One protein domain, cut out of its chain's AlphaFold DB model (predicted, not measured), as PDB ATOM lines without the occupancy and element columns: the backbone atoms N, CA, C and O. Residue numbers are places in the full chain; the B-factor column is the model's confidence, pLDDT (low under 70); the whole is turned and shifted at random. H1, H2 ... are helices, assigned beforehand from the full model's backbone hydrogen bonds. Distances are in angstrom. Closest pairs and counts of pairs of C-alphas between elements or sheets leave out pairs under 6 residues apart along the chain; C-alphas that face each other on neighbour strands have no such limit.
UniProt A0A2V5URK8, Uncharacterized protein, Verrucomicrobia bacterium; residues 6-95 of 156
ATOM      1  N   CYS A   6      34.923 -74.023  55.612       49.38
ATOM      2  CA  CYS A   6      35.088 -74.113  54.144       49.38
ATOM      3  C   CYS A   6      34.296 -75.274  53.505       49.38
ATOM      4  O   CYS A   6      34.081 -75.320  52.292       49.38
ATOM      5  N   HIS A   7      33.830 -76.220  54.325       62.19
ATOM      6  CA  HIS A   7      33.057 -77.371  53.865       62.19
ATOM      7  C   HIS A   7      31.558 -77.064  53.757       62.19
ATOM      8  O   HIS A   7      30.844 -77.792  53.069       62.19
ATOM      9  N   THR A   8      31.072 -75.998  54.404       69.75
ATOM     10  CA  THR A   8      29.661 -75.601  54.325       69.75
ATOM     11  C   THR A   8      29.351 -74.979  52.973       69.75
ATOM     12  O   THR A   8      28.411 -75.422  52.325       69.75
ATOM     13  N   ASP A   9      30.172 -74.050  52.478       74.56
ATOM     14  CA  ASP A   9      29.924 -73.381  51.189       74.56
ATOM     15  C   ASP A   9      29.979 -74.352  50.008       74.56
ATOM     16  O   ASP A   9      29.139 -74.318  49.107       74.56
ATOM     17  N   THR A  10      30.937 -75.280  50.022       81.12
ATOM     18  CA  THR A  10      31.032 -76.335  49.003       81.12
ATOM     19  C   THR A  10      29.839 -77.294  49.064       81.12
ATOM     20  O   THR A  10      29.321 -77.700  48.020       81.12
ATOM     21  N   ALA A  11      29.348 -77.614  50.265       80.19
ATOM     22  CA  ALA A  11      28.126 -78.391  50.445       80.19
ATOM     23  C   ALA A  11      26.875 -77.619  49.990       80.19
ATOM     24  O   ALA A  11      26.029 -78.214  49.327       80.19
ATOM     25  N   HIS A  12      26.777 -76.313  50.253       82.19
ATOM     26  CA  HIS A  12      25.687 -75.459  49.772       82.19
ATOM     27  C   HIS A  12      25.650 -75.391  48.242       82.19
ATOM     28  O   HIS A  12      24.611 -75.671  47.648       82.19
ATOM     29  N   ARG A  13      26.792 -75.164  47.579       87.06
ATOM     30  CA  ARG A  13      26.881 -75.199  46.104       87.06
ATOM     31  C   ARG A  13      26.445 -76.546  45.531       87.06
ATOM     32  O   ARG A  13      25.763 -76.616  44.508       87.06
ATOM     33  N   ARG A  14      26.814 -77.643  46.197       86.62
ATOM     34  CA  ARG A  14      26.396 -78.988  45.790       86.62
ATOM     35  C   ARG A  14      24.903 -79.226  46.037       86.62
ATOM     36  O   ARG A  14      24.263 -79.864  45.202       86.62
ATOM     37  N   LEU A  15      24.334 -78.689  47.117       87.44
ATOM     38  CA  LEU A  15      22.890 -78.705  47.364       87.44
ATOM     39  C   LEU A  15      22.144 -77.996  46.232       87.44
ATOM     40  O   LEU A  15      21.208 -78.560  45.676       87.44
ATOM     41  N   GLU A  16      22.594 -76.802  45.845       89.50
ATOM     42  CA  GLU A  16      22.010 -76.037  44.742       89.50
ATOM     43  C   GLU A  16      22.063 -76.805  43.419       89.50
ATOM     44  O   GLU A  16      21.062 -76.879  42.705       89.50
ATOM     45  N   ALA A  17      23.198 -77.433  43.103       91.31
ATOM     46  CA  ALA A  17      23.339 -78.251  41.901       91.31
ATOM     47  C   ALA A  17      22.362 -79.441  41.888       91.31
ATOM     48  O   ALA A  17      21.736 -79.727  40.864       91.31
ATOM     49  N   ILE A  18      22.183 -80.114  43.029       89.75
ATOM     50  CA  ILE A  18      21.222 -81.216  43.174       89.75
ATOM     51  C   ILE A  18      19.783 -80.700  43.052       89.75
ATOM     52  O   ILE A  18      18.973 -81.341  42.386       89.75
ATOM     53  N   CYS A  19      19.463 -79.537  43.627       88.00
ATOM     54  CA  CYS A  19      18.149 -78.906  43.497       88.00
ATOM     55  C   CYS A  19      17.825 -78.554  42.039       88.00
ATOM     56  O   CYS A  19      16.743 -78.894  41.561       88.00
ATOM     57  N   LYS A  20      18.773 -77.969  41.297       91.44
ATOM     58  CA  LYS A  20      18.617 -77.700  39.855       91.44
ATOM     59  C   LYS A  20      18.395 -78.990  39.068       91.44
ATOM     60  O   LYS A  20      17.488 -79.084  38.244       91.44
ATOM     61  N   ARG A  21      19.181 -80.031  39.356       89.94
ATOM     62  CA  ARG A  21      19.024 -81.342  38.709       89.94
ATOM     63  C   ARG A  21      17.670 -81.982  39.018       89.94
ATOM     64  O   ARG A  21      17.071 -82.580  38.128       89.94
ATOM     65  N   ARG A  22      17.195 -81.859  40.257       88.88
ATOM     66  CA  ARG A  22      15.873 -82.328  40.679       88.88
ATOM     67  C   ARG A  22      14.775 -81.652  39.859       88.88
ATOM     68  O   ARG A  22      13.961 -82.370  39.296       88.88
ATOM     69  N   GLN A  23      14.818 -80.327  39.718       89.00
ATOM     70  CA  GLN A  23      13.847 -79.581  38.910       89.00
ATOM     71  C   GLN A  23      13.816 -80.069  37.459       89.00
ATOM     72  O   GLN A  23      12.746 -80.337  36.935       89.00
ATOM     73  N   ILE A  24      14.976 -80.278  36.823       90.69
ATOM     74  CA  ILE A  24      15.037 -80.784  35.439       90.69
ATOM     75  C   ILE A  24      14.367 -82.159  35.314       90.69
ATOM     76  O   ILE A  24      13.627 -82.409  34.363       90.69
ATOM     77  N   VAL A  25      14.640 -83.064  36.258       88.50
ATOM     78  CA  VAL A  25      14.034 -84.401  36.263       88.50
ATOM     79  C   VAL A  25      12.529 -84.309  36.492       88.50
ATOM     80  O   VAL A  25      11.784 -84.958  35.771       88.50
ATOM     81  N   GLU A  26      12.079 -83.489  37.439       88.19
ATOM     82  CA  GLU A  26      10.654 -83.281  37.721       88.19
ATOM     83  C   GLU A  26       9.928 -82.691  36.506       88.19
ATOM     84  O   GLU A  26       8.905 -83.234  36.100       88.19
ATOM     85  N   THR A  27      10.497 -81.686  35.833       87.44
ATOM     86  CA  THR A  27       9.933 -81.125  34.594       87.44
ATOM     87  C   THR A  27       9.791 -82.182  33.500       87.44
ATOM     88  O   THR A  27       8.754 -82.252  32.849       87.44
ATOM     89  N   ARG A  28      10.792 -83.052  33.312       87.69
ATOM     90  CA  ARG A  28      10.707 -84.146  32.325       87.69
ATOM     91  C   ARG A  28       9.668 -85.193  32.720       87.69
ATOM     92  O   ARG A  28       8.906 -85.647  31.874       87.69
ATOM     93  N   LEU A  29       9.612 -85.565  33.998       85.06
ATOM     94  CA  LEU A  29       8.634 -86.532  34.497       85.06
ATOM     95  C   LEU A  29       7.201 -86.008  34.366       85.06
ATOM     96  O   LEU A  29       6.326 -86.781  33.992       85.06
ATOM     97  N   ARG A  30       6.973 -84.706  34.584       83.44
ATOM     98  CA  ARG A  30       5.668 -84.058  34.378       83.44
ATOM     99  C   ARG A  30       5.160 -84.187  32.943       83.44
ATOM    100  O   ARG A  30       3.967 -84.381  32.752       83.44
ATOM    101  N   VAL A  31       6.050 -84.106  31.949       84.88
ATOM    102  CA  VAL A  31       5.683 -84.268  30.530       84.88
ATOM    103  C   VAL A  31       5.281 -85.713  30.225       84.88
ATOM    104  O   VAL A  31       4.301 -85.943  29.527       84.88
ATOM    105  N   HIS A  32       6.022 -86.690  30.752       83.12
ATOM    106  CA  HIS A  32       5.776 -88.104  30.452       83.12
ATOM    107  C   HIS A  32       4.621 -88.721  31.249       83.12
ATOM    108  O   HIS A  32       4.006 -89.673  30.778       83.12
ATOM    109  N   TYR A  33       4.330 -88.202  32.442       79.69
ATOM    110  CA  TYR A  33       3.354 -88.788  33.358       79.69
ATOM    111  C   TYR A  33       2.435 -87.716  33.965       79.69
ATOM    112  O   TYR A  33       2.541 -87.402  35.154       79.69
ATOM    113  N   PRO A  34       1.492 -87.162  33.179       77.81
ATOM    114  CA  PRO A  34       0.517 -86.196  33.687       77.81
ATOM    115  C   PRO A  34      -0.445 -86.800  34.727       77.81
ATOM    116  O   PRO A  34      -1.047 -86.065  35.505       77.81
ATOM    117  N   SER A  35      -0.559 -88.133  34.778       77.75
ATOM    118  CA  SER A  35      -1.415 -88.889  35.704       77.75
ATOM    119  C   SER A  35      -0.933 -88.916  37.160       77.75
ATOM    120  O   SER A  35      -1.630 -89.440  38.018       77.75
ATOM    121  N   LEU A  36       0.248 -88.367  37.463       75.25
ATOM    122  CA  LEU A  36       0.828 -88.359  38.817       75.25
ATOM    123  C   LEU A  36       0.377 -87.195  39.697       75.25
ATOM    124  O   LEU A  36       0.895 -87.014  40.802       75.25
ATOM    125  N   ARG A  37      -0.530 -86.382  39.173       76.19
ATOM    126  CA  ARG A  37      -1.186 -85.287  39.873       76.19
ATOM    127  C   ARG A  37      -2.083 -85.863  40.967       76.19
ATOM    128  O   ARG A  37      -2.926 -86.707  40.676       76.19
ATOM    129  N   ASN A  38      -1.864 -85.455  42.217       74.00
ATOM    130  CA  ASN A  38      -2.628 -85.977  43.353       74.00
ATOM    131  C   ASN A  38      -4.048 -85.391  43.428       74.00
ATOM    132  O   ASN A  38      -4.890 -85.960  44.116       74.00
ATOM    133  N   GLY A  39      -4.330 -84.290  42.724       71.12
ATOM    134  CA  GLY A  39      -5.617 -83.599  42.796       71.12
ATOM    135  C   GLY A  39      -5.859 -82.923  44.148       71.12
ATOM    136  O   GLY A  39      -7.002 -82.651  44.501       71.12
ATOM    137  N   ASP A  40      -4.797 -82.645  44.913       73.19
ATOM    138  CA  ASP A  40      -4.887 -82.046  46.253       73.19
ATOM    139  C   ASP A  40      -5.229 -80.544  46.190       73.19
ATOM    140  O   ASP A  40      -5.580 -79.925  47.199       73.19
ATOM    141  N   SER A  41      -5.089 -79.940  45.008       76.06
ATOM    142  CA  SER A  41      -5.303 -78.519  44.750       76.06
ATOM    143  C   SER A  41      -6.337 -78.311  43.647       76.06
ATOM    144  O   SER A  41      -6.281 -78.950  42.601       76.06
ATOM    145  N   LEU A  42      -7.233 -77.338  43.850       78.50
ATOM    146  CA  LEU A  42      -8.182 -76.870  42.827       78.50
ATOM    147  C   LEU A  42      -7.479 -76.283  41.593       78.50
ATOM    148  O   LEU A  42      -8.060 -76.222  40.514       78.50
ATOM    149  N   PHE A  43      -6.235 -75.844  41.769       73.56
ATOM    150  CA  PHE A  43      -5.411 -75.244  40.733       73.56
ATOM    151  C   PHE A  43      -4.294 -76.210  40.319       73.56
ATOM    152  O   PHE A  43      -3.485 -76.583  41.184       73.56
ATOM    153  N   PRO A  44      -4.210 -76.588  39.030       69.25
ATOM    154  CA  PRO A  44      -3.195 -77.509  38.520       69.25
ATOM    155  C   PRO A  44      -1.749 -77.051  38.744       69.25
ATOM    156  O   PRO A  44      -0.848 -77.881  38.803       69.25
ATOM    157  N   GLU A  45      -1.507 -75.746  38.874       74.38
ATOM    158  CA  GLU A  45      -0.180 -75.155  39.094       74.38
ATOM    159  C   GLU A  45       0.344 -75.400  40.514       74.38
ATOM    160  O   GLU A  45       1.552 -75.356  40.754       74.38
ATOM    161  N   PHE A  46      -0.567 -75.649  41.455       68.44
ATOM    162  CA  PHE A  46      -0.268 -75.891  42.866       68.44
ATOM    163  C   PHE A  46      -0.463 -77.351  43.262       68.44
ATOM    164  O   PHE A  46      -0.252 -77.701  44.427       68.44
ATOM    165  N   ASP A  47      -0.881 -78.195  42.320       73.88
ATOM    166  CA  ASP A  47      -1.088 -79.599  42.602       73.88
ATOM    167  C   ASP A  47       0.250 -80.299  42.858       73.88
ATOM    168  O   ASP A  47       1.265 -80.043  42.203       73.88
ATOM    169  N   SER A  48       0.261 -81.154  43.874       71.56
ATOM    170  CA  SER A  48       1.468 -81.870  44.256       71.56
ATOM    171  C   SER A  48       1.558 -83.159  43.451       71.56
ATOM    172  O   SER A  48       0.590 -83.909  43.352       71.56
ATOM    173  N   GLU A  49       2.717 -83.426  42.848       74.75
ATOM    174  CA  GLU A  49       2.906 -84.659  42.086       74.75
ATOM    175  C   GLU A  49       3.610 -85.724  42.927       74.75
ATOM    176  O   GLU A  49       4.647 -85.478  43.559       74.75
ATOM    177  N   ASN A  50       3.079 -86.946  42.908       76.69
ATOM    178  CA  ASN A  50       3.678 -88.065  43.625       76.69
ATOM    179  C   ASN A  50       4.690 -88.825  42.757       76.69
ATOM    180  O   ASN A  50       4.437 -89.918  42.253       76.69
ATOM    181  N   PHE A  51       5.901 -88.276  42.637       75.50
ATOM    182  CA  PHE A  51       6.998 -88.912  41.891       75.50
ATOM    183  C   PHE A  51       7.547 -90.199  42.537       75.50
ATOM    184  O   PHE A  51       8.345 -90.910  41.920       75.50
ATOM    185  N   ILE A  52       7.156 -90.506  43.780       75.00
ATOM    186  CA  ILE A  52       7.589 -91.720  44.485       75.00
ATOM    187  C   ILE A  52       6.841 -92.942  43.937       75.00
ATOM    188  O   ILE A  52       7.455 -93.998  43.788       75.00
ATOM    189  N   ALA A  53       5.568 -92.781  43.565       76.81
ATOM    190  CA  ALA A  53       4.721 -93.859  43.053       76.81
ATOM    191  C   ALA A  53       5.260 -94.501  41.758       76.81
ATOM    192  O   ALA A  53       5.080 -95.693  41.543       76.81
ATOM    193  N   ILE A  54       5.989 -93.741  40.931       78.81
ATOM    194  CA  ILE A  54       6.590 -94.226  39.673       78.81
ATOM    195  C   ILE A  54       7.783 -95.166  39.921       78.81
ATOM    196  O   ILE A  54       8.204 -95.900  39.033       78.81
ATOM    197  N   GLY A  55       8.427 -95.087  41.092       78.19
ATOM    198  CA  GLY A  55       9.665 -95.828  41.348       78.19
ATOM    199  C   GLY A  55      10.856 -95.389  40.478       78.19
ATOM    200  O   GLY A  55      11.765 -96.179  40.220       78.19
ATOM    201  N   HIS A  56      10.900 -94.131  40.014       84.56
ATOM    202  CA  HIS A  56      11.969 -93.658  39.127       84.56
ATOM    203  C   HIS A  56      13.353 -93.726  39.810       84.56
ATOM    204  O   HIS A  56      13.680 -92.933  40.701       84.56
ATOM    205  N   ARG A  57      14.217 -94.648  39.354       84.12
ATOM    206  CA  ARG A  57      15.542 -94.931  39.952       84.12
ATOM    207  C   ARG A  57      16.428 -93.688  40.063       84.12
ATOM    208  O   ARG A  57      17.108 -93.494  41.073       84.12
ATOM    209  N   GLY A  58      16.415 -92.831  39.039       83.69
ATOM    210  CA  GLY A  58      17.188 -91.587  39.031       83.69
ATOM    211  C   GLY A  58      16.707 -90.589  40.086       83.69
ATOM    212  O   GLY A  58      17.523 -89.939  40.736       83.69
ATOM    213  N   TYR A  59      15.395 -90.526  40.314       86.31
ATOM    214  CA  TYR A  59      14.784 -89.641  41.304       86.31
ATOM    215  C   TYR A  59      15.056 -90.143  42.724       86.31
ATOM    216  O   TYR A  59      15.523 -89.387  43.574       86.31
ATOM    217  N   ALA A  60      14.907 -91.449  42.955       86.50
ATOM    218  CA  ALA A  60      15.257 -92.076  44.227       86.50
ATOM    219  C   ALA A  60      16.738 -91.862  44.594       86.50
ATOM    220  O   ALA A  60      17.062 -91.570  45.748       86.50
ATOM    221  N   ARG A  61      17.652 -91.947  43.614       89.62
ATOM    222  CA  ARG A  61      19.078 -91.649  43.824       89.62
ATOM    223  C   ARG A  61      19.303 -90.189  44.226       89.62
ATOM    224  O   ARG A  61      20.059 -89.950  45.166       89.62
ATOM    225  N   LEU A  62      18.633 -89.241  43.568       89.19
ATOM    226  CA  LEU A  62      18.713 -87.817  43.914       89.19
ATOM    227  C   LEU A  62      18.204 -87.544  45.329       89.19
ATOM    228  O   LEU A  62      18.869 -86.844  46.085       89.19
ATOM    229  N   LEU A  63      17.078 -88.143  45.724       87.88
ATOM    230  CA  LEU A  63      16.549 -88.005  47.083       87.88
ATOM    231  C   LEU A  63      17.512 -88.551  48.142       87.88
ATOM    232  O   LEU A  63      17.668 -87.947  49.202       87.88
ATOM    233  N   ARG A  64      18.184 -89.675  47.865       88.88
ATOM    234  CA  ARG A  64      19.208 -90.229  48.767       88.88
ATOM    235  C   ARG A  64      20.405 -89.295  48.906       88.88
ATOM    236  O   ARG A  64      20.866 -89.081  50.023       88.88
ATOM    237  N   GLU A  65      20.894 -88.743  47.798       88.69
ATOM    238  CA  GLU A  65      22.016 -87.799  47.817       88.69
ATOM    239  C   GLU A  65      21.648 -86.506  48.552       88.69
ATOM    240  O   GLU A  65      22.411 -86.034  49.392       88.69
ATOM    241  N   LEU A  66      20.443 -85.988  48.307       87.62
ATOM    242  CA  LEU A  66      19.917 -84.803  48.973       87.62
ATOM    243  C   LEU A  66      19.807 -85.022  50.485       87.62
ATOM    244  O   LEU A  66      20.285 -84.188  51.248       87.62
ATOM    245  N   ARG A  67      19.272 -86.168  50.928       85.31
ATOM    246  CA  ARG A  67      19.232 -86.526  52.356       85.31
ATOM    247  C   ARG A  67      20.628 -86.633  52.956       85.31
ATOM    248  O   ARG A  67      20.862 -86.083  54.021       85.31
ATOM    249  N   ALA A  68      21.565 -87.297  52.282       85.25
ATOM    250  CA  ALA A  68      22.935 -87.424  52.780       85.25
ATOM    251  C   ALA A  68      23.620 -86.055  52.937       85.25
ATOM    252  O   ALA A  68      24.336 -85.821  53.910       85.25
ATOM    253  N   LEU A  69      23.380 -85.140  51.997       83.56
ATOM    254  CA  LEU A  69      23.964 -83.807  52.019       83.56
ATOM    255  C   LEU A  69      23.299 -82.894  53.060       83.56
ATOM    256  O   LEU A  69      23.999 -82.170  53.763       83.56
ATOM    257  N   GLN A  70      21.975 -82.975  53.210       82.62
ATOM    258  CA  GLN A  70      21.249 -82.303  54.289       82.62
ATOM    259  C   GLN A  70      21.713 -82.800  55.658       82.62
ATOM    260  O   GLN A  70      22.068 -81.988  56.503       82.62
ATOM    261  N   ASN A  71      21.802 -84.113  55.851       77.75
ATOM    262  CA  ASN A  71      22.334 -84.711  57.072       77.75
ATOM    263  C   ASN A  71      23.748 -84.192  57.361       77.75
ATOM    264  O   ASN A  71      24.038 -83.737  58.458       77.75
ATOM    265  N   ARG A  72      24.624 -84.123  56.354       74.44
ATOM    266  CA  ARG A  72      25.969 -83.556  56.536       74.44
ATOM    267  C   ARG A  72      25.954 -82.087  56.984       74.44
ATOM    268  O   ARG A  72      26.779 -81.714  57.816       74.44
ATOM    269  N   LEU A  73      25.051 -81.268  56.442       73.38
ATOM    270  CA  LEU A  73      24.914 -79.852  56.804       73.38
ATOM    271  C   LEU A  73      24.299 -79.660  58.202       73.38
ATOM    272  O   LEU A  73      24.765 -78.815  58.964       73.38
ATOM    273  N   TYR A  74      23.275 -80.441  58.553       67.38
ATOM    274  CA  TYR A  74      22.444 -80.200  59.738       67.38
ATOM    275  C   TYR A  74      22.789 -81.094  60.949       67.38
ATOM    276  O   TYR A  74      22.697 -80.616  62.084       67.38
ATOM    277  N   ASP A  75      23.305 -82.315  60.750       59.62
ATOM    278  CA  ASP A  75      23.720 -83.243  61.828       59.62
ATOM    279  C   ASP A  75      25.025 -82.806  62.526       59.62
ATOM    280  O   ASP A  75      25.484 -83.420  63.492       59.62
ATOM    281  N   CYS A  76      25.665 -81.742  62.033       55.66
ATOM    282  CA  CYS A  76      26.864 -81.157  62.635       55.66
ATOM    283  C   CYS A  76      26.561 -79.920  63.492       55.66
ATOM    284  O   CYS A  76      27.481 -79.322  64.062       55.66
ATOM    285  N   THR A  77      25.292 -79.523  63.613       65.00
ATOM    286  CA  THR A  77      24.917 -78.365  64.427       65.00
ATOM    287  C   THR A  77      25.088 -78.665  65.918       65.00
ATOM    288  O   THR A  77      24.968 -79.801  66.381       65.00
ATOM    289  N   LYS A  78      25.375 -77.626  66.712       65.50
ATOM    290  CA  LYS A  78      25.486 -77.754  68.176       65.50
ATOM    291  C   LYS A  78      24.214 -78.366  68.787       65.50
ATOM    292  O   LYS A  78      24.320 -79.121  69.745       65.50
ATOM    293  N   PHE A  79      23.047 -78.103  68.190       70.62
ATOM    294  CA  PHE A  79      21.763 -78.669  68.604       70.62
ATOM    295  C   PHE A  79      21.668 -80.180  68.385       70.62
ATOM    296  O   PHE A  79      21.215 -80.883  69.285       70.62
ATOM    297  N   ASP A  80      22.156 -80.701  67.255       71.00
ATOM    298  CA  ASP A  80      22.135 -82.149  67.014       71.00
ATOM    299  C   ASP A  80      23.004 -82.904  68.031       71.00
ATOM    300  O   ASP A  80      22.621 -83.955  68.544       71.00
ATOM    301  N   LYS A  81      24.136 -82.310  68.440       73.38
ATOM    302  CA  LYS A  81      24.973 -82.860  69.519       73.38
ATOM    303  C   LYS A  81      24.230 -82.912  70.857       73.38
ATOM    304  O   LYS A  81      24.354 -83.913  71.557       73.38
ATOM    305  N   LEU A  82      23.444 -81.887  71.200       76.31
ATOM    306  CA  LEU A  82      22.659 -81.873  72.444       76.31
ATOM    307  C   LEU A  82      21.637 -83.019  72.486       76.31
ATOM    308  O   LEU A  82      21.471 -83.653  73.529       76.31
ATOM    309  N   ILE A  83      21.001 -83.318  71.349       76.75
ATOM    310  CA  ILE A  83      20.062 -84.438  71.211       76.75
ATOM    311  C   ILE A  83      20.816 -85.773  71.271       76.75
ATOM    312  O   ILE A  83      20.463 -86.653  72.056       76.75
ATOM    313  N   ARG A  84      21.890 -85.916  70.483       75.12
ATOM    314  CA  ARG A  84      22.681 -87.151  70.369       75.12
ATOM    315  C   ARG A  84      23.298 -87.589  71.696       75.12
ATOM    316  O   ARG A  84      23.275 -88.774  72.010       75.12
ATOM    317  N   TYR A  85      23.822 -86.645  72.472       84.75
ATOM    318  CA  TYR A  85      24.427 -86.915  73.778       84.75
ATOM    319  C   TYR A  85      23.431 -86.848  74.940       84.75
ATOM    320  O   TYR A  85      23.840 -86.998  76.088       84.75
ATOM    321  N   ARG A  86      22.131 -86.650  74.666       77.06
ATOM    322  CA  ARG A  86      21.075 -86.551  75.687       77.06
ATOM    323  C   ARG A  86      21.410 -85.519  76.769       77.06
ATOM    324  O   ARG A  86      21.179 -85.752  77.950       77.06
ATOM    325  N   CYS A  87      21.953 -84.370  76.362       77.31
ATOM    326  CA  CYS A  87      22.402 -83.323  77.285       77.31
ATOM    327  C   CYS A  87      21.250 -82.622  78.026       77.31
ATOM    328  O   CYS A  87      21.507 -81.847  78.940       77.31
ATOM    329  N   ALA A  88      19.999 -82.860  77.625       80.19
ATOM    330  CA  ALA A  88      18.807 -82.361  78.295       80.19
ATOM    331  C   ALA A  88      17.637 -83.339  78.119       80.19
ATOM    332  O   ALA A  88      17.566 -84.088  77.143       80.19
ATOM    333  N   ASN A  89      16.691 -83.295  79.054       80.00
ATOM    334  CA  ASN A  89      15.443 -84.053  78.982       80.00
ATOM    335  C   ASN A  89      14.415 -83.388  78.055       80.00
ATOM    336  O   ASN A  89      13.524 -84.064  77.545       80.00
ATOM    337  N   LEU A  90      14.529 -82.071  77.851       82.25
ATOM    338  CA  LEU A  90      13.586 -81.257  77.088       82.25
ATOM    339  C   LEU A  90      14.343 -80.303  76.157       82.25
ATOM    340  O   LEU A  90      15.317 -79.673  76.562       82.25
ATOM    341  N   PHE A  91      13.855 -80.175  74.922       77.56
ATOM    342  CA  PHE A  91      14.373 -79.249  73.917       77.56
ATOM    343  C   PHE A  91      13.244 -78.322  73.465       77.56
ATOM    344  O   PHE A  91      12.191 -78.795  73.032       77.56
ATOM    345  N   PHE A  92      13.460 -77.010  73.561       79.31
ATOM    346  CA  PHE A  92      12.501 -75.995  73.130       79.31
ATOM    347  C   PHE A  92      13.097 -75.174  71.991       79.31
ATOM    348  O   PHE A  92      14.247 -74.744  72.066       79.31
ATOM    349  N   LEU A  93      12.301 -74.949  70.949       79.94
ATOM    350  CA  LEU A  93      12.627 -74.043  69.857       79.94
ATOM    351  C   LEU A  93      11.714 -72.822  69.987       79.94
ATOM    352  O   LEU A  93      10.508 -72.928  69.769       79.94
ATOM    353  N   VAL A  94      12.281 -71.693  70.409       82.62
ATOM    354  CA  VAL A  94      11.564 -70.417  70.505       82.62
ATOM    355  C   VAL A  94      11.748 -69.693  69.182       82.62
ATOM    356  O   VAL A  94      12.877 -69.450  68.761       82.62
ATOM    357  N   LEU A  95      10.641 -69.399  68.513       78.25
ATOM    358  CA  LEU A  95      10.619 -68.719  67.224       78.25
ATOM    359  C   LEU A  95       9.652 -67.533  67.309       78.25
ATOM    360  O   LEU A  95       8.625 -67.660  67.981       78.25
TER     361      LEU A  95
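Overview. This is residues 6 to 95 of the 156 residues of an uncharacterized protein of Verrucomicrobia bacterium (UniProt A0A2V5URK8). A long helical hairpin, H1 and H2 side by side, makes the base of an open U. The long link, residues 33 to 56, loops away at one end, and the short helix H3 with the tail, residues 85 to 95, turns off at the other, toward the same side of the hairpin. The printed part has 90 residues with three named helices, H1, H2 and H3 in that order, and no named strand; the class is all helix, with 52 of the 90 residues in helices. The whole is only just loose, close to extended, with a radius of gyration of the C-alphas of 17.7 A, and its elongated outline spans 49 by 31 by 23 A.

Along the chain. Begin with the longest helix, H1, residues 6 to 32. Find C-alpha 6 at (35.088, -74.113, 54.144); from there H1 runs 40.2 A to C-alpha 32 at (5.776, -88.104, 30.452). Next look for H2, residues 57 to 74, which covers 25.6 A from first to last C-alpha. Then read on to H3, residues 78 to 84, which is 10.0 A long and ends with C-alpha 84 at (22.681, -87.151, 70.369).

Arrangement. Look first at H1 and H2, which form a helical hairpin. They touch, with 11 pairs of C-alphas within 8 A, and the closest C-alphas are those of Thr 8 and Leu 73, 6.8 A apart. Their lines stand at a shallow tilt of 26 degrees, and they run opposite ways. Their centres are 10.1 A apart. Move on to H3, which is close to H2 but not clearly touching it: the closest C-alphas, those of Tyr 74 and Asp 80, are 7.5 A apart. The lines of H2 and H3 are only just about perpendicular, at 73 degrees. H1 and H3 are apart. On the backbone, every O i to N i+4 pair is within hydrogen-bond range in H2 and H3, and 22 of 23 are in H1.

Size, cuts and confidence. The two C-alphas farthest apart are those of His 32 and Cys 87, 49.9 A from each other, while the first and last printed C-alphas, of Cys 6 and Leu 95, are 28.3 A apart. The printed part has no cut. The link from H1 to H2 is long, with 24 residues, and its C-alphas lie 13 to 25 A from the mean of the C-alphas. The link from H2 to H3 is tight, with 3 residues. In the B-factor column you will find a mean pLDDT of 79.3 for the printed part of this model; residues 6 to 8, 44, 46 and 74 to 78 are under 70.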